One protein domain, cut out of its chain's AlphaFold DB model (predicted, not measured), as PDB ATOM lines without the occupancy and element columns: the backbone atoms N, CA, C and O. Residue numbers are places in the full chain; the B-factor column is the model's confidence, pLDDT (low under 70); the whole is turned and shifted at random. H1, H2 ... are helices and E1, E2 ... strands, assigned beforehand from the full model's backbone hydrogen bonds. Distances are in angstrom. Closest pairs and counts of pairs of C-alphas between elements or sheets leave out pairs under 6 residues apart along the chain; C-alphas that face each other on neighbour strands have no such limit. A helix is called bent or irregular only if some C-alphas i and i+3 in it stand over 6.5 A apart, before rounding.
ATOM      1  N   TYR A 528      28.293 -36.487 -37.651       91.25
ATOM      2  CA  TYR A 528      26.918 -36.010 -37.608       91.25
ATOM      3  C   TYR A 528      26.115 -36.548 -38.804       91.25
ATOM      4  O   TYR A 528      25.035 -37.096 -38.602       91.25
ATOM      5  N   PHE A 529      26.685 -36.470 -40.012       91.94
ATOM      6  CA  PHE A 529      26.236 -37.182 -41.216       91.94
ATOM      7  C   PHE A 529      27.270 -38.248 -41.609       91.94
ATOM      8  O   PHE A 529      28.446 -38.044 -41.329       91.94
ATOM      9  N   PRO A 530      26.881 -39.357 -42.262       90.31
ATOM     10  CA  PRO A 530      27.811 -40.427 -42.630       90.31
ATOM     11  C   PRO A 530      28.997 -39.928 -43.462       90.31
ATOM     12  O   PRO A 530      28.781 -39.406 -44.547       90.31
ATOM     13  N   THR A 531      30.237 -40.144 -43.016       89.88
ATOM     14  CA  THR A 531      31.448 -39.862 -43.823       89.88
ATOM     15  C   THR A 531      31.933 -41.080 -44.616       89.88
ATOM     16  O   THR A 531      32.760 -40.962 -45.514       89.88
ATOM     17  N   SER A 532      31.416 -42.268 -44.296       89.31
ATOM     18  CA  SER A 532      31.683 -43.525 -44.998       89.31
ATOM     19  C   SER A 532      30.470 -44.449 -44.906       89.31
ATOM     20  O   SER A 532      29.739 -44.418 -43.914       89.31
ATOM     21  N   PHE A 533      30.292 -45.329 -45.895       87.69
ATOM     22  CA  PHE A 533      29.234 -46.350 -45.873       87.69
ATOM     23  C   PHE A 533      29.340 -47.272 -44.647       87.69
ATOM     24  O   PHE A 533      28.336 -47.659 -44.059       87.69
ATOM     25  N   SER A 534      30.562 -47.564 -44.190       85.19
ATOM     26  CA  SER A 534      30.795 -48.377 -42.990       85.19
ATOM     27  C   SER A 534      30.295 -47.736 -41.693       85.19
ATOM     28  O   SER A 534      30.009 -48.458 -40.740       85.19
ATOM     29  N   ASN A 535      30.202 -46.402 -41.636       84.62
ATOM     30  CA  ASN A 535      29.763 -45.672 -40.444       84.62
ATOM     31  C   ASN A 535      28.320 -45.152 -40.547       84.62
ATOM     32  O   ASN A 535      27.833 -44.498 -39.628       84.62
ATOM     33  N   GLU A 536      27.612 -45.446 -41.640       87.69
ATOM     34  CA  GLU A 536      26.292 -44.879 -41.920       87.69
ATOM     35  C   GLU A 536      25.287 -45.132 -40.794       87.69
ATOM     36  O   GLU A 536      24.638 -44.200 -40.321       87.69
ATOM     37  N   LYS A 537      25.218 -46.366 -40.286       87.06
ATOM     38  CA  LYS A 537      24.317 -46.730 -39.182       87.06
ATOM     39  C   LYS A 537      24.567 -45.923 -37.901       87.06
ATOM     40  O   LYS A 537      23.647 -45.720 -37.117       87.06
ATOM     41  N   TYR A 538      25.804 -45.495 -37.667       88.38
ATOM     42  CA  TYR A 538      26.213 -44.821 -36.433       88.38
ATOM     43  C   TYR A 538      26.346 -43.304 -36.588       88.38
ATOM     44  O   TYR A 538      26.676 -42.621 -35.617       88.38
ATOM     45  N   ALA A 539      26.058 -42.766 -37.776       91.06
ATOM     46  CA  ALA A 539      25.949 -41.331 -37.968       91.06
ATOM     47  C   ALA A 539      24.815 -40.768 -37.108       91.06
ATOM     48  O   ALA A 539      23.727 -41.341 -37.009       91.06
ATOM     49  N   THR A 540      25.055 -39.609 -36.503       91.06
ATOM     50  CA  THR A 540      24.131 -39.028 -35.520       91.06
ATOM     51  C   THR A 540      22.765 -38.725 -36.127       91.06
ATOM     52  O   THR A 540      21.751 -38.975 -35.482       91.06
ATOM     53  N   SER A 541      22.718 -38.255 -37.377       91.69
ATOM     54  CA  SER A 541      21.470 -38.034 -38.117       91.69
ATOM     55  C   SER A 541      20.603 -39.294 -38.177       91.69
ATOM     56  O   SER A 541      19.392 -39.226 -37.975       91.69
ATOM     57  N   ASN A 542      21.224 -40.454 -38.396       91.62
ATOM     58  CA  ASN A 542      20.532 -41.732 -38.523       91.62
ATOM     59  C   ASN A 542      20.099 -42.256 -37.153       91.62
ATOM     60  O   ASN A 542      18.941 -42.630 -36.989       91.62
ATOM     61  N   LEU A 543      20.961 -42.143 -36.137       92.75
ATOM     62  CA  LEU A 543      20.595 -42.470 -34.757       92.75
ATOM     63  C   LEU A 543      19.406 -41.635 -34.257       92.75
ATOM     64  O   LEU A 543      18.521 -42.161 -33.580       92.75
ATOM     65  N   VAL A 544      19.361 -40.340 -34.590       92.50
ATOM     66  CA  VAL A 544      18.235 -39.458 -34.247       92.50
ATOM     67  C   VAL A 544      16.952 -39.921 -34.936       92.50
ATOM     68  O   VAL A 544      15.927 -40.040 -34.264       92.50
ATOM     69  N   ASN A 545      17.001 -40.222 -36.236       91.06
ATOM     70  CA  ASN A 545      15.840 -40.711 -36.984       91.06
ATOM     71  C   ASN A 545      15.303 -42.031 -36.416       91.06
ATOM     72  O   ASN A 545      14.101 -42.142 -36.162       91.06
ATOM     73  N   ASP A 546      16.194 -42.983 -36.133       90.25
ATOM     74  CA  ASP A 546      15.851 -44.284 -35.558       90.25
ATOM     75  C   ASP A 546      15.250 -44.134 -34.153       90.25
ATOM     76  O   ASP A 546      14.210 -44.720 -33.837       90.25
ATOM     77  N   SER A 547      15.866 -43.298 -33.309       91.81
ATOM     78  CA  SER A 547      15.411 -43.059 -31.937       91.81
ATOM     79  C   SER A 547      14.051 -42.368 -31.881       91.81
ATOM     80  O   SER A 547      13.217 -42.699 -31.036       91.81
ATOM     81  N   LEU A 548      13.813 -41.401 -32.769       89.88
ATOM     82  CA  LEU A 548      12.552 -40.665 -32.827       89.88
ATOM     83  C   LEU A 548      11.473 -41.394 -33.637       89.88
ATOM     84  O   LEU A 548      10.304 -41.011 -33.554       89.88
ATOM     85  N   ARG A 549      11.844 -42.441 -34.390       90.31
ATOM     86  CA  ARG A 549      10.979 -43.151 -35.345       90.31
ATOM     87  C   ARG A 549      10.301 -42.181 -36.316       90.31
ATOM     88  O   ARG A 549       9.089 -42.247 -36.525       90.31
ATOM     89  N   LYS A 550      11.078 -41.235 -36.850       86.81
ATOM     90  CA  LYS A 550      10.592 -40.189 -37.760       86.81
ATOM     91  C   LYS A 550      11.186 -40.334 -39.150       86.81
ATOM     92  O   LYS A 550      12.319 -40.774 -39.317       86.81
ATOM     93  N   GLU A 551      10.407 -39.918 -40.141       83.88
ATOM     94  CA  GLU A 551      10.869 -39.846 -41.522       83.88
ATOM     95  C   GLU A 551      11.678 -38.565 -41.735       83.88
ATOM     96  O   GLU A 551      11.229 -37.468 -41.394       83.88
ATOM     97  N   SER A 552      12.841 -38.713 -42.366       90.62
ATOM     98  CA  SER A 552      13.650 -37.605 -42.869       90.62
ATOM     99  C   SER A 552      13.463 -37.452 -44.375       90.62
ATOM    100  O   SER A 552      13.514 -38.431 -45.119       90.62
ATOM    101  N   LYS A 553      13.291 -36.216 -44.852       92.50
ATOM    102  CA  LYS A 553      13.189 -35.893 -46.281       92.50
ATOM    103  C   LYS A 553      14.216 -34.843 -46.672       92.50
ATOM    104  O   LYS A 553      14.288 -33.783 -46.063       92.50
ATOM    105  N   THR A 554      14.967 -35.100 -47.734       94.88
ATOM    106  CA  THR A 554      15.935 -34.141 -48.273       94.88
ATOM    107  C   THR A 554      15.243 -32.894 -48.837       94.88
ATOM    108  O   THR A 554      14.267 -32.999 -49.584       94.88
ATOM    109  N   ILE A 555      15.786 -31.715 -48.536       96.44
ATOM    110  CA  ILE A 555      15.293 -30.416 -49.006       96.44
ATOM    111  C   ILE A 555      16.313 -29.827 -49.980       96.44
ATOM    112  O   ILE A 555      17.379 -29.386 -49.568       96.44
ATOM    113  N   ARG A 556      16.010 -29.845 -51.284       94.06
ATOM    114  CA  ARG A 556      16.962 -29.446 -52.343       94.06
ATOM    115  C   ARG A 556      16.757 -28.035 -52.892       94.06
ATOM    116  O   ARG A 556      17.625 -27.521 -53.582       94.06
ATOM    117  N   ASN A 557      15.596 -27.435 -52.658       95.00
ATOM    118  CA  ASN A 557      15.251 -26.123 -53.193       95.00
ATOM    119  C   ASN A 557      14.213 -25.425 -52.307       95.00
ATOM    120  O   ASN A 557      13.596 -26.047 -51.436       95.00
ATOM    121  N   LEU A 558      14.008 -24.133 -52.569       94.38
ATOM    122  CA  LEU A 558      13.092 -23.290 -51.810       94.38
ATOM    123  C   LEU A 558      11.643 -23.796 -51.866       94.38
ATOM    124  O   LEU A 558      10.953 -23.785 -50.853       94.38
ATOM    125  N   THR A 559      11.186 -24.293 -53.018       94.62
ATOM    126  CA  THR A 559       9.827 -24.835 -53.172       94.62
ATOM    127  C   THR A 559       9.594 -26.035 -52.256       94.62
ATOM    128  O   THR A 559       8.569 -26.108 -51.582       94.62
ATOM    129  N   ALA A 560      10.560 -26.954 -52.176       95.19
ATOM    130  CA  ALA A 560      10.499 -28.102 -51.276       95.19
ATOM    131  C   ALA A 560      10.493 -27.674 -49.802       95.19
ATOM    132  O   ALA A 560       9.780 -28.277 -49.002       95.19
ATOM    133  N   LEU A 561      11.246 -26.626 -49.455       95.00
ATOM    134  CA  LEU A 561      11.271 -26.058 -48.109       95.00
ATOM    135  C   LEU A 561       9.921 -25.430 -47.734       95.00
ATOM    136  O   LEU A 561       9.374 -25.743 -46.677       95.00
ATOM    137  N   LYS A 562       9.348 -24.598 -48.615       94.56
ATOM    138  CA  LYS A 562       8.023 -23.988 -48.408       94.56
ATOM    139  C   LYS A 562       6.942 -25.053 -48.254       94.56
ATOM    140  O   LYS A 562       6.154 -25.001 -47.314       94.56
ATOM    141  N   PHE A 563       6.966 -26.064 -49.123       94.88
ATOM    142  CA  PHE A 563       6.044 -27.196 -49.060       94.88
ATOM    143  C   PHE A 563       6.196 -28.018 -47.772       94.88
ATOM    144  O   PHE A 563       5.215 -28.563 -47.271       94.88
ATOM    145  N   PHE A 564       7.411 -28.149 -47.236       95.44
ATOM    146  CA  PHE A 564       7.626 -28.826 -45.961       95.44
ATOM    147  C   PHE A 564       6.904 -28.069 -44.841       95.44
ATOM    148  O   PHE A 564       5.959 -28.599 -44.262       95.44
ATOM    149  N   PHE A 565       7.243 -26.798 -44.618       94.31
ATOM    150  CA  PHE A 565       6.656 -26.019 -43.524       94.31
ATOM    151  C   PHE A 565       5.146 -25.780 -43.661       94.31
ATOM    152  O   PHE A 565       4.455 -25.728 -42.645       94.31
ATOM    153  N   SER A 566       4.605 -25.712 -44.883       91.69
ATOM    154  CA  SER A 566       3.156 -25.602 -45.091       91.69
ATOM    155  C   SER A 566       2.392 -26.868 -44.687       91.69
ATOM    156  O   SER A 566       1.238 -26.779 -44.273       91.69
ATOM    157  N   ASN A 567       3.016 -28.048 -44.799       91.38
ATOM    158  CA  ASN A 567       2.364 -29.339 -44.552       91.38
ATOM    159  C   ASN A 567       2.723 -29.975 -43.203       91.38
ATOM    160  O   ASN A 567       1.995 -30.845 -42.727       91.38
ATOM    161  N   THR A 568       3.823 -29.565 -42.569       89.81
ATOM    162  CA  THR A 568       4.296 -30.143 -41.304       89.81
ATOM    163  C   THR A 568       4.433 -29.066 -40.236       89.81
ATOM    164  O   THR A 568       5.470 -28.425 -40.129       89.81
ATOM    165  N   LYS A 569       3.393 -28.893 -39.407       86.25
ATOM    166  CA  LYS A 569       3.351 -27.867 -38.341       86.25
ATOM    167  C   LYS A 569       4.309 -28.101 -37.166       86.25
ATOM    168  O   LYS A 569       4.513 -27.204 -36.360       86.25
ATOM    169  N   THR A 570       4.805 -29.325 -37.009       89.88
ATOM    170  CA  THR A 570       5.786 -29.701 -35.977       89.88
ATOM    171  C   THR A 570       7.096 -30.163 -36.605       89.88
ATOM    172  O   THR A 570       7.865 -30.867 -35.958       89.88
ATOM    173  N   GLY A 571       7.277 -29.903 -37.900       93.50
ATOM    174  CA  GLY A 571       8.457 -30.338 -38.625       93.50
ATOM    175  C   GLY A 571       9.562 -29.307 -38.469       93.50
ATOM    176  O   GLY A 571       9.308 -28.110 -38.503       93.50
ATOM    177  N   ILE A 572      10.799 -29.768 -38.351       96.81
ATOM    178  CA  ILE A 572      11.970 -28.889 -38.392       96.81
ATOM    179  C   ILE A 572      12.969 -29.416 -39.407       96.81
ATOM    180  O   ILE A 572      13.037 -30.617 -39.676       96.81
ATOM    181  N   ILE A 573      13.738 -28.504 -39.985       97.50
ATOM    182  CA  ILE A 573      14.820 -28.817 -40.909       97.50
ATOM    183  C   ILE A 573      16.136 -28.717 -40.145       97.50
ATOM    184  O   ILE A 573      16.311 -27.849 -39.298       97.50
ATOM    185  N   HIS A 574      17.078 -29.598 -40.445       97.50
ATOM    186  CA  HIS A 574      18.426 -29.545 -39.906       97.50
ATOM    187  C   HIS A 574      19.449 -29.822 -41.002       97.50
ATOM    188  O   HIS A 574      19.132 -30.414 -42.039       97.50
ATOM    189  N   GLY A 575      20.682 -29.384 -40.771       96.81
ATOM    190  CA  GLY A 575      21.779 -29.676 -41.676       96.81
ATOM    191  C   GLY A 575      23.135 -29.229 -41.166       96.81
ATOM    192  O   GLY A 575      23.265 -28.796 -40.022       96.81
ATOM    193  N   ILE A 576      24.138 -29.380 -42.031       97.19
ATOM    194  CA  ILE A 576      25.495 -28.853 -41.850       97.19
ATOM    195  C   ILE A 576      25.841 -28.017 -43.068       97.19
ATOM    196  O   ILE A 576      25.625 -28.462 -44.192       97.19
ATOM    197  N   GLY A 577      26.408 -26.843 -42.830       96.31
ATOM    198  CA  GLY A 577      26.977 -26.003 -43.871       96.31
ATOM    199  C   GLY A 577      28.259 -25.327 -43.394       96.31
ATOM    200  O   GLY A 577      28.638 -25.464 -42.229       96.31
ATOM    201  N   CYS A 578      28.926 -24.606 -44.289       96.44
ATOM    202  CA  CYS A 578      30.104 -23.806 -43.963       96.44
ATOM    203  C   CYS A 578      29.741 -22.598 -43.088       96.44
ATOM    204  O   CYS A 578      28.892 -21.782 -43.466       96.44
ATOM    205  N   ALA A 579      30.400 -22.469 -41.935       95.25
ATOM    206  CA  ALA A 579      30.211 -21.362 -40.999       95.25
ATOM    207  C   ALA A 579      30.521 -20.000 -41.635       95.25
ATOM    208  O   ALA A 579      29.868 -19.013 -41.312       95.25
ATOM    209  N   GLU A 580      31.467 -19.957 -42.566       94.88
ATOM    210  CA  GLU A 580      31.910 -18.765 -43.288       94.88
ATOM    211  C   GLU A 580      30.804 -18.185 -44.183       94.88
ATOM    212  O   GLU A 580      30.727 -16.974 -44.366       94.88
ATOM    213  N   ASP A 581      29.905 -19.033 -44.693       94.12
ATOM    214  CA  ASP A 581      28.727 -18.589 -45.449       94.12
ATOM    215  C   ASP A 581      27.574 -18.172 -44.524       94.12
ATOM    216  O   ASP A 581      26.822 -17.251 -44.836       94.12
ATOM    217  N   LEU A 582      27.414 -18.857 -43.387       94.44
ATOM    218  CA  LEU A 582      26.307 -18.637 -42.443       94.44
ATOM    219  C   LEU A 582      26.546 -17.421 -41.540       94.44
ATOM    220  O   LEU A 582      25.604 -16.744 -41.134       94.44
ATOM    221  N   TYR A 583      27.810 -17.157 -41.223       92.00
ATOM    222  CA  TYR A 583      28.270 -16.151 -40.276       92.00
ATOM    223  C   TYR A 583      29.511 -15.409 -40.802       92.00
ATOM    224  O   TYR A 583      30.530 -15.361 -40.111       92.00
ATOM    225  N   PRO A 584      29.440 -14.760 -41.979       89.06
ATOM    226  CA  PRO A 584      30.609 -14.158 -42.635       89.06
ATOM    227  C   PRO A 584      31.282 -13.043 -41.818       89.06
ATOM    228  O   PRO A 584      32.459 -12.746 -42.002       89.06
ATOM    229  N   LEU A 585      30.547 -12.415 -40.891       87.00
ATOM    230  CA  LEU A 585      31.092 -11.391 -39.992       87.00
ATOM    231  C   LEU A 585      31.964 -11.974 -38.869       87.00
ATOM    232  O   LEU A 585      32.803 -11.262 -38.327       87.00
ATOM    233  N   ILE A 586      31.740 -13.239 -38.500       88.69
ATOM    234  CA  ILE A 586      32.441 -13.931 -37.406       88.69
ATOM    235  C   ILE A 586      33.502 -14.882 -37.975       88.69
ATOM    236  O   ILE A 586      34.600 -14.970 -37.434       88.69
ATOM    237  N   PHE A 587      33.180 -15.571 -39.070       91.19
ATOM    238  CA  PHE A 587      34.046 -16.524 -39.756       91.19
ATOM    239  C   PHE A 587      34.389 -15.965 -41.132       91.19
ATOM    240  O   PHE A 587      33.579 -16.004 -42.056       91.19
ATOM    241  N   GLN A 588      35.585 -15.399 -41.253       88.44
ATOM    242  CA  GLN A 588      36.076 -14.867 -42.518       88.44
ATOM    243  C   GLN A 588      36.780 -15.971 -43.299       88.44
ATOM    244  O   GLN A 588      37.605 -16.685 -42.736       88.44
ATOM    245  N   ARG A 589      36.496 -16.076 -44.600       87.94
ATOM    246  CA  ARG A 589      37.279 -16.936 -45.492       87.94
ATOM    247  C   ARG A 589      38.668 -16.353 -45.692       87.94
ATOM    248  O   ARG A 589      38.804 -15.247 -46.213       87.94
ATOM    249  N   ILE A 590      39.680 -17.128 -45.339       88.19
ATOM    250  CA  ILE A 590      41.092 -16.849 -45.604       88.19
ATOM    251  C   ILE A 590      41.532 -17.595 -46.872       88.19
ATOM    252  O   ILE A 590      42.392 -17.109 -47.607       88.19
ATOM    253  N   SER A 591      40.918 -18.745 -47.177       86.56
ATOM    254  CA  SER A 591      41.179 -19.509 -48.406       86.56
ATOM    255  C   SER A 591      39.907 -19.862 -49.187       86.56
ATOM    256  O   SER A 591      38.802 -19.860 -48.647       86.56
ATOM    257  N   LEU A 592      40.062 -20.158 -50.485       77.69
ATOM    258  CA  LEU A 592      38.945 -20.425 -51.406       77.69
ATOM    259  C   LEU A 592      38.097 -21.643 -51.004       77.69
ATOM    260  O   LEU A 592      36.886 -21.613 -51.187       77.69
ATOM    261  N   ASN A 593      38.719 -22.668 -50.413       81.12
ATOM    262  CA  ASN A 593      38.063 -23.925 -50.029       81.12
ATOM    263  C   ASN A 593      37.872 -24.042 -48.507       81.12
ATOM    264  O   ASN A 593      37.778 -25.144 -47.968       81.12
ATOM    265  N   GLU A 594      37.872 -22.915 -47.792       88.56
ATOM    266  CA  GLU A 594      37.667 -22.912 -46.348       88.56
ATOM    267  C   GLU A 594      36.193 -23.111 -46.001       88.56
ATOM    268  O   GLU A 594      35.319 -22.348 -46.428       88.56
ATOM    269  N   CYS A 595      35.940 -24.152 -45.212       92.62
ATOM    270  CA  CYS A 595      34.624 -24.485 -44.708       92.62
ATOM    271  C   CYS A 595      34.750 -25.107 -43.324       92.62
ATOM    272  O   CYS A 595      35.154 -26.267 -43.181       92.62
ATOM    273  N   LYS A 596      34.365 -24.359 -42.291       93.75
ATOM    274  CA  LYS A 596      34.176 -24.932 -40.965       93.75
ATOM    275  C   LYS A 596      32.768 -25.531 -40.883       93.75
ATOM    276  O   LYS A 596      31.795 -24.779 -40.968       93.75
ATOM    277  N   PRO A 597      32.616 -26.857 -40.702       94.25
ATOM    278  CA  PRO A 597      31.302 -27.481 -40.625       94.25
ATOM    279  C   PRO A 597      30.538 -26.965 -39.409       94.25
ATOM    280  O   PRO A 597      30.988 -27.110 -38.273       94.25
ATOM    281  N   LEU A 598      29.359 -26.403 -39.647       95.88
ATOM    282  CA  LEU A 598      28.477 -25.902 -38.606       95.88
ATOM    283  C   LEU A 598      27.096 -26.554 -38.719       95.88
ATOM    284  O   LEU A 598      26.359 -26.274 -39.667       95.88
ATOM    285  N   PRO A 599      26.715 -27.401 -37.749       97.12
ATOM    286  CA  PRO A 599      25.353 -27.890 -37.626       97.12
ATOM    287  C   PRO A 599      24.365 -26.767 -37.299       97.12
ATOM    288  O   PRO A 599      24.667 -25.844 -36.534       97.12
ATOM    289  N   PHE A 600      23.155 -26.868 -37.838       97.75
ATOM    290  CA  PHE A 600      22.087 -25.907 -37.587       97.75
ATOM    291  C   PHE A 600      20.695 -26.537 -37.671       97.75
ATOM    292  O   PHE A 600      20.521 -27.658 -38.164       97.75
ATOM    293  N   ILE A 601      19.706 -25.776 -37.201       98.38
ATOM    294  CA  ILE A 601      18.272 -26.025 -37.372       98.38
ATOM    295  C   ILE A 601      17.639 -24.826 -38.078       98.38
ATOM    296  O   ILE A 601      18.000 -23.679 -37.813       98.38
ATOM    297  N   ILE A 602      16.683 -25.115 -38.956       98.12
ATOM    298  CA  ILE A 602      15.717 -24.165 -39.492       98.12
ATOM    299  C   ILE A 602      14.337 -24.610 -39.020       98.12
ATOM    300  O   ILE A 602      13.939 -25.757 -39.234       98.12
ATOM    301  N   ASP A 603      13.610 -23.712 -38.375       97.19
ATOM    302  CA  ASP A 603      12.332 -24.008 -37.727       97.19
ATOM    303  C   ASP A 603      11.191 -23.094 -38.177       97.19
ATOM    304  O   ASP A 603      10.102 -23.171 -37.618       97.19
ATOM    305  N   GLY A 604      11.408 -22.263 -39.196       96.00
ATOM    306  CA  GLY A 604      10.389 -21.355 -39.705       96.00
ATOM    307  C   GLY A 604      10.784 -20.644 -40.993       96.00
ATOM    308  O   GLY A 604      11.937 -20.699 -41.429       96.00
ATOM    309  N   ILE A 605       9.809 -19.954 -41.584       94.81
ATOM    310  CA  ILE A 605       9.977 -19.099 -42.763       94.81
ATOM    311  C   ILE A 605       9.385 -17.726 -42.457       94.81
ATOM    312  O   ILE A 605       8.252 -17.646 -41.980       94.81
ATOM    313  N   VAL A 606      10.123 -16.674 -42.797       91.81
ATOM    314  CA  VAL A 606       9.654 -15.287 -42.795       91.81
ATOM    315  C   VAL A 606       9.624 -14.794 -44.244       91.81
ATOM    316  O   VAL A 606      10.623 -14.877 -44.964       91.81
ATOM    317  N   GLU A 607       8.460 -14.333 -44.705       85.75
ATOM    318  CA  GLU A 607       8.275 -13.805 -46.062       85.75
ATOM    319  C   GLU A 607       8.051 -12.290 -46.017       85.75
ATOM    320  O   GLU A 607       7.041 -11.819 -45.494       85.75
ATOM    321  N   GLU A 608       8.968 -11.525 -46.614       77.44
ATOM    322  CA  GLU A 608       8.851 -10.071 -46.738       77.44
ATOM    323  C   GLU A 608       9.033  -9.624 -48.188       77.44
ATOM    324  O   GLU A 608      10.132  -9.719 -48.724       77.44
ATOM    325  N   LYS A 609       7.959  -9.097 -48.802       60.84
ATOM    326  CA  LYS A 609       7.960  -8.269 -50.033       60.84
ATOM    327  C   LYS A 609       9.015  -8.666 -51.094       60.84
ATOM    328  O   LYS A 609       9.701  -7.787 -51.596       60.84
ATOM    329  N   ASP A 610       9.125  -9.967 -51.397       71.62
ATOM    330  CA  ASP A 610      10.016 -10.631 -52.384       71.62
ATOM    331  C   ASP A 610      11.268 -11.351 -51.844       71.62
ATOM    332  O   ASP A 610      11.991 -11.998 -52.604       71.62
ATOM    333  N   LYS A 611      11.515 -11.338 -50.532       85.12
ATOM    334  CA  LYS A 611      12.576 -12.123 -49.885       85.12
ATOM    335  C   LYS A 611      11.988 -13.236 -49.031       85.12
ATOM    336  O   LYS A 611      11.000 -13.056 -48.323       85.12
ATOM    337  N   THR A 612      12.609 -14.411 -49.113       89.94
ATOM    338  CA  THR A 612      12.333 -15.519 -48.197       89.94
ATOM    339  C   THR A 612      13.532 -15.720 -47.287       89.94
ATOM    340  O   THR A 612      14.607 -16.136 -47.732       89.94
ATOM    341  N   GLU A 613      13.318 -15.424 -46.014       95.12
ATOM    342  CA  GLU A 613      14.270 -15.662 -44.942       95.12
ATOM    343  C   GLU A 613      13.828 -16.865 -44.115       95.12
ATOM    344  O   GLU A 613      12.652 -17.233 -44.055       95.12
ATOM    345  N   LEU A 614      14.806 -17.525 -43.517       96.19
ATOM    346  CA  LEU A 614      14.627 -18.728 -42.731       96.19
ATOM    347  C   LEU A 614      14.949 -18.417 -41.281       96.19
ATOM    348  O   LEU A 614      16.003 -17.842 -41.001       96.19
ATOM    349  N   VAL A 615      14.077 -18.859 -40.376       97.19
ATOM    350  CA  VAL A 615      14.356 -18.801 -38.942       97.19
ATOM    351  C   VAL A 615      15.447 -19.825 -38.654       97.19
ATOM    352  O   VAL A 615      15.239 -21.030 -38.776       97.19
ATOM    353  N   PHE A 616      16.643 -19.331 -38.368       97.31
ATOM    354  CA  PHE A 616      17.883 -20.082 -38.303       97.31
ATOM    355  C   PHE A 616      18.433 -20.121 -36.881       97.31
ATOM    356  O   PHE A 616      18.515 -19.111 -36.174       97.31
ATOM    357  N   ARG A 617      18.886 -21.309 -36.478       97.12
ATOM    358  CA  ARG A 617      19.519 -21.565 -35.185       97.12
ATOM    359  C   ARG A 617      20.779 -22.393 -35.384       97.12
ATOM    360  O   ARG A 617      20.738 -23.624 -35.413       97.12
ATOM    361  N   GLY A 618      21.915 -21.710 -35.485       96.56
ATOM    362  CA  GLY A 618      23.225 -22.356 -35.507       96.56
ATOM    363  C   GLY A 618      23.539 -23.020 -34.168       96.56
ATOM    364  O   GLY A 618      23.165 -22.507 -33.109       96.56
ATOM    365  N   ALA A 619      24.247 -24.145 -34.194       96.56
ATOM    366  CA  ALA A 619      24.609 -24.888 -32.989       96.56
ATOM    367  C   ALA A 619      25.538 -24.125 -32.026       96.56
ATOM    368  O   ALA A 619      25.624 -24.499 -30.865       96.56
ATOM    369  N   ILE A 620      26.173 -23.037 -32.475       94.81
ATOM    370  CA  ILE A 620      26.992 -22.127 -31.653       94.81
ATOM    371  C   ILE A 620      26.190 -20.987 -31.003       94.81
ATOM    372  O   ILE A 620      26.700 -20.285 -30.129       94.81
ATOM    373  N   SER A 621      24.951 -20.762 -31.441       93.94
ATOM    374  CA  SER A 621      24.150 -19.593 -31.062       93.94
ATOM    375  C   SER A 621      23.177 -19.909 -29.947       93.94
ATOM    376  O   SER A 621      22.740 -21.044 -29.815       93.94
ATOM    377  N   ASP A 622      22.813 -18.904 -29.157       94.62
ATOM    378  CA  ASP A 622      21.815 -19.037 -28.097       94.62
ATOM    379  C   ASP A 622      20.473 -19.557 -28.640       94.62
ATOM    380  O   ASP A 622      19.915 -18.979 -29.576       94.62
ATOM    381  N   ILE A 623      19.921 -20.618 -28.041       95.62
ATOM    382  CA  ILE A 623      18.659 -21.201 -28.517       95.62
ATOM    383  C   ILE A 623      17.471 -20.239 -28.411       95.62
ATOM    384  O   ILE A 623      16.503 -20.398 -29.138       95.62
ATOM    385  N   HIS A 624      17.517 -19.219 -27.556       95.38
ATOM    386  CA  HIS A 624      16.447 -18.221 -27.442       95.38
ATOM    387  C   HIS A 624      16.672 -17.000 -28.337       95.38
ATOM    388  O   HIS A 624      15.890 -16.052 -28.293       95.38
ATOM    389  N   THR A 625      17.723 -17.011 -29.157       94.88
ATOM    390  CA  THR A 625      18.116 -15.914 -30.049       94.88
ATOM    391  C   THR A 625      18.222 -16.430 -31.489       94.88
ATOM    392  O   THR A 625      19.329 -16.549 -32.020       94.88
ATOM    393  N   PRO A 626      17.091 -16.800 -32.121       95.56
ATOM    394  CA  PRO A 626      17.088 -17.134 -33.540       95.56
ATOM    395  C   PRO A 626      17.507 -15.935 -34.389       95.56
ATOM    396  O   PRO A 626      17.379 -14.783 -33.967       95.56
ATOM    397  N   LYS A 627      17.979 -16.235 -35.598       93.75
ATOM    398  CA  LYS A 627      18.318 -15.247 -36.622       93.75
ATOM    399  C   LYS A 627      17.502 -15.513 -37.870       93.75
ATOM    400  O   LYS A 627      17.239 -16.671 -38.172       93.75
ATOM    401  N   ASN A 628      17.210 -14.480 -38.641       94.06
ATOM    402  CA  ASN A 628      16.712 -14.664 -39.995       94.06
ATOM    403  C   ASN A 628      17.898 -14.693 -40.962       94.06
ATOM    404  O   ASN A 628      18.733 -13.790 -40.960       94.06
ATOM    405  N   ILE A 629      18.002 -15.761 -41.755       94.19
ATOM    406  CA  ILE A 629      19.037 -15.910 -42.785       94.19
ATOM    407  C   ILE A 629      18.367 -16.160 -44.131       94.19
ATOM    408  O   ILE A 629      17.455 -16.979 -44.250       94.19
ATOM    409  N   ALA A 630      18.836 -15.475 -45.169       94.44
ATOM    410  CA  ALA A 630      18.309 -15.633 -46.514       94.44
ATOM    411  C   ALA A 630      18.566 -17.048 -47.072       94.44
ATOM    412  O   ALA A 630      19.635 -17.636 -46.879       94.44
ATOM    413  N   TRP A 631      17.593 -17.595 -47.813       94.75
ATOM    414  CA  TRP A 631      17.672 -18.950 -48.384       94.75
ATOM    415  C   TRP A 631      18.952 -19.207 -49.191       94.75
ATOM    416  O   TRP A 631      19.540 -20.282 -49.091       94.75
ATOM    417  N   ASN A 632      19.402 -18.228 -49.976       93.62
ATOM    418  CA  ASN A 632      20.610 -18.343 -50.792       93.62
ATOM    419  C   ASN A 632      21.871 -18.590 -49.948       93.62
ATOM    420  O   ASN A 632      22.717 -19.374 -50.359       93.62
ATOM    421  N   MET A 633      21.982 -17.977 -48.765       95.25
ATOM    422  CA  MET A 633      23.118 -18.200 -47.864       95.25
ATOM    423  C   MET A 633      23.125 -19.635 -47.335       95.25
ATOM    424  O   MET A 633      24.157 -20.298 -47.375       95.25
ATOM    425  N   ILE A 634      21.964 -20.148 -46.916       96.62
ATOM    426  CA  ILE A 634      21.810 -21.539 -46.463       96.62
ATOM    427  C   ILE A 634      22.134 -22.515 -47.595       96.62
ATOM    428  O   ILE A 634      22.892 -23.462 -47.400       96.62
ATOM    429  N   PHE A 635      21.571 -22.283 -48.781       96.19
ATOM    430  CA  PHE A 635      21.778 -23.142 -49.939       96.19
ATOM    431  C   PHE A 635      23.256 -23.207 -50.336       96.19
ATOM    432  O   PHE A 635      23.790 -24.304 -50.478       96.19
ATOM    433  N   ASN A 636      23.921 -22.054 -50.454       94.56
ATOM    434  CA  ASN A 636      25.343 -21.981 -50.791       94.56
ATOM    435  C   ASN A 636      26.205 -22.637 -49.708       94.56
ATOM    436  O   ASN A 636      27.094 -23.415 -50.031       94.56
ATOM    437  N   SER A 637      25.895 -22.397 -48.433       96.50
ATOM    438  CA  SER A 637      26.597 -23.005 -47.300       96.50
ATOM    439  C   SER A 637      26.554 -24.535 -47.323       96.50
ATOM    440  O   SER A 637      27.569 -25.196 -47.096       96.50
ATOM    441  N   VAL A 638      25.388 -25.110 -47.629       97.12
ATOM    442  CA  VAL A 638      25.209 -26.563 -47.762       97.12
ATOM    443  C   VAL A 638      25.876 -27.091 -49.036       97.12
ATOM    444  O   VAL A 638      26.475 -28.165 -49.006       97.12
ATOM    445  N   ALA A 639      25.801 -26.354 -50.147       95.75
ATOM    446  CA  ALA A 639      26.434 -26.733 -51.409       95.75
ATOM    447  C   ALA A 639      27.965 -26.777 -51.294       95.75
ATOM    448  O   ALA A 639      28.568 -27.783 -51.652       95.75
ATOM    449  N   ASN A 640      28.576 -25.747 -50.708       94.06
ATOM    450  CA  ASN A 640      30.020 -25.688 -50.485       94.06
ATOM    451  C   ASN A 640      30.478 -26.795 -49.525       94.06
ATOM    452  O   ASN A 640      31.487 -27.453 -49.761       94.06
ATOM    453  N   TYR A 641      29.704 -27.066 -48.466       95.38
ATOM    454  CA  TYR A 641      30.012 -28.178 -47.567       95.38
ATOM    455  C   TYR A 641      29.929 -29.534 -48.277       95.38
ATOM    456  O   TYR A 641      30.773 -30.395 -48.045       95.38
ATOM    457  N   LYS A 642      28.943 -29.724 -49.163       95.12
ATOM    458  CA  LYS A 642      28.792 -30.950 -49.955       95.12
ATOM    459  C   LYS A 642      30.053 -31.246 -50.771       95.12
ATOM    460  O   LYS A 642      30.474 -32.394 -50.786       95.12
ATOM    461  N   GLU A 643      30.649 -30.248 -51.419       92.50
ATOM    462  CA  GLU A 643      31.860 -30.430 -52.243       92.50
ATOM    463  C   GLU A 643      33.079 -30.892 -51.434       92.50
ATOM    464  O   GLU A 643      33.957 -31.572 -51.957       92.50
ATOM    465  N   LEU A 644      33.119 -30.557 -50.143       89.75
ATOM    466  CA  LEU A 644      34.201 -30.927 -49.229       89.75
ATOM    467  C   LEU A 644      33.886 -32.188 -48.412       89.75
ATOM    468  O   LEU A 644      34.758 -32.736 -47.733       89.75
ATOM    469  N   HIS A 645      32.637 -32.650 -48.447       91.19
ATOM    470  CA  HIS A 645      32.189 -33.812 -47.701       91.19
ATOM    471  C   HIS A 645      32.670 -35.111 -48.376       91.19
ATOM    472  O   HIS A 645      32.443 -35.277 -49.572       91.19
ATOM    473  N   PRO A 646      33.220 -36.102 -47.638       90.56
ATOM    474  CA  PRO A 646      33.822 -37.305 -48.236       90.56
ATOM    475  C   PRO A 646      32.908 -38.133 -49.152       90.56
ATOM    476  O   PRO A 646      33.389 -38.842 -50.028       90.56
ATOM    477  N   LEU A 647      31.593 -38.071 -48.927       91.81
ATOM    478  CA  LEU A 647      30.577 -38.763 -49.732       91.81
ATOM    479  C   LEU A 647      29.775 -37.831 -50.658       91.81
ATOM    480  O   LEU A 647      28.753 -38.250 -51.192       91.81
ATOM    481  N   GLU A 648      30.167 -36.559 -50.782       91.25
ATOM    482  CA  GLU A 648      29.428 -35.541 -51.548       91.25
ATOM    483  C   GLU A 648      27.931 -35.468 -51.178       91.25
ATOM    484  O   GLU A 648      27.040 -35.280 -52.015       91.25
ATOM    485  N   THR A 649      27.626 -35.647 -49.891       89.00
ATOM    486  CA  THR A 649      26.253 -35.774 -49.394       89.00
ATOM    487  C   THR A 649      25.608 -34.406 -49.235       89.00
ATOM    488  O   THR A 649      26.139 -33.524 -48.565       89.00
ATOM    489  N   TRP A 650      24.408 -34.238 -49.794       94.00
ATOM    490  CA  TRP A 650      23.578 -33.072 -49.499       94.00
ATOM    491  C   TRP A 650      22.996 -33.183 -48.087       94.00
ATOM    492  O   TRP A 650      22.249 -34.115 -47.807       94.00
ATOM    493  N   THR A 651      23.298 -32.228 -47.212       93.62
ATOM    494  CA  THR A 651      23.070 -32.339 -45.760       93.62
ATOM    495  C   THR A 651      21.832 -31.616 -45.235       93.62
ATOM    496  O   THR A 651      21.671 -31.520 -44.025       93.62
ATOM    497  N   LEU A 652      20.933 -31.119 -46.093       97.00
ATOM    498  CA  LEU A 652      19.712 -30.437 -45.647       97.00
ATOM    499  C   LEU A 652      18.498 -31.381 -45.643       97.00
ATOM    500  O   LEU A 652      18.020 -31.792 -46.708       97.00
ATOM    501  N   TYR A 653      17.974 -31.684 -44.453       96.56
ATOM    502  CA  TYR A 653      16.877 -32.636 -44.246       96.56
ATOM    503  C   TYR A 653      15.781 -32.065 -43.347       96.56
ATOM    504  O   TYR A 653      16.063 -31.455 -42.323       96.56
ATOM    505  N   GLY A 654      14.521 -32.292 -43.716       95.94
ATOM    506  CA  GLY A 654      13.349 -32.047 -42.881       95.94
ATOM    507  C   GLY A 654      12.915 -33.311 -42.146       95.94
ATOM    508  O   GLY A 654      12.748 -34.352 -42.783       95.94
ATOM    509  N   ILE A 655      12.699 -33.210 -40.835       94.81
ATOM    510  CA  ILE A 655      12.192 -34.280 -39.964       94.81
ATOM    511  C   ILE A 655      10.751 -33.942 -39.573       94.81
ATOM    512  O   ILE A 655      10.490 -32.825 -39.122       94.81
ATOM    513  N   LYS A 656       9.815 -34.888 -39.725       89.44
ATOM    514  CA  LYS A 656       8.379 -34.682 -39.448       89.44
ATOM    515  C   LYS A 656       7.772 -35.734 -38.528       89.44
ATOM    516  O   LYS A 656       8.137 -36.923 -38.605       89.44
TER     517      LYS A 656
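This is residues 528 to 656 of the 656 residues of an uncharacterized protein of Halobacteriovorax sp. JY17 (UniProt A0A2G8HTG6). A strongly twisted sheet of six strands runs through the core, its longest strand E3 bending sharply, with H5 packed slantwise over E2 and H3 beside the strands. H1 and H2 lie at the E1 end of the sheet, H1 off the sheet, while H4 and the loop of residues 583 to 596 lie at another end. The printed part has 129 residues, with five named helices and six named strands in the order H1 H2 E1 H3 E2 H4 E3 E4 E5 H5 E6. The sheet order is E1 E6 E2 E3 E4 E5, all antiparallel, and the class is mixed. The whole is compact, with a radius of gyration of the C-alphas of 14.5 A and spans of 46 by 40 by 27 A.

H1, residues 533 to 538, begins at C-alpha 533 (29.234, -46.350, -45.873); it is irregular, C-alphas 534 and 537 being 7.7 A apart. H2 is residues 540 to 548, E1 552 to 554, H3 558 to 567 with 14.3 A, E2 572 to 578 with 19.6 A, and H4 579 to 582. E3, residues 597 to 608, spans 29.1 A and bends by 73 degrees at residue 603. E4 is 611 to 618 with 20.6 A, E5 627 to 630, and H5 631 to 644 with 20.4 A. E6, 653 to 655, ends at C-alpha 655 (12.192, -34.280, -39.964).

In the sheet, E1 and E5 are edge strands. N 553 and O 654 of E1 and E6 are 2.8 A apart, N 574 and O 653 of E2 and E6 2.8 A, and N 573 and O 602 of E2 and E3 2.9 A. E3, E4 and E5 form a meander, each strand the antiparallel neighbour of the one before, with hairpins E3 and E4 (N 601 and O 617, 3.0 A) and E4 and E5 (N 616 and O 627, 2.7 A). E1, H3 and E2 form a split strand-helix-strand unit, two strands running the same way with E6 between them, its crossover right-handed. H5 is on the sheet at a height of 4.6 A, only just over E2, with 3 of its 14 C-alphas falling on it, at 48 degrees on the local plane; the closest C-alphas, of Gly 577 and Val 638, are 4.3 A apart. H3 is on the sheet at a height of 6.4 A, in two layers, helix on one face of a sheet; its C-alpha 565 is 7.1 A from that of Gly 604. H4 touches H5, with residues 633 to 637 of H5 alone; the closest C-alphas, of Asp 581 and Ser 637, are 5.2 A apart. H2 and H4 only graze the sheet. H1 and H2 are close but not clearly touching, the C-alphas of Lys 537 and Leu 543 being 7.2 A apart. Every O i to N i+4 pair is within hydrogen-bond range in H2 and H3, 9 of 10 in H5 and 0 of 2 in H1, where 2 of 3 O i to N i+3 pairs are; H4 is too short for such a pair.

The C-alphas farthest apart, of Ser 534 and Lys 609, are 46.7 A apart. The printed part has no cut and ends at the chain's last residue, 656. The link from H4 to E3 is long, 14 residues. Mean pLDDT of the printed part is 92.2, and residue 609 is under 70.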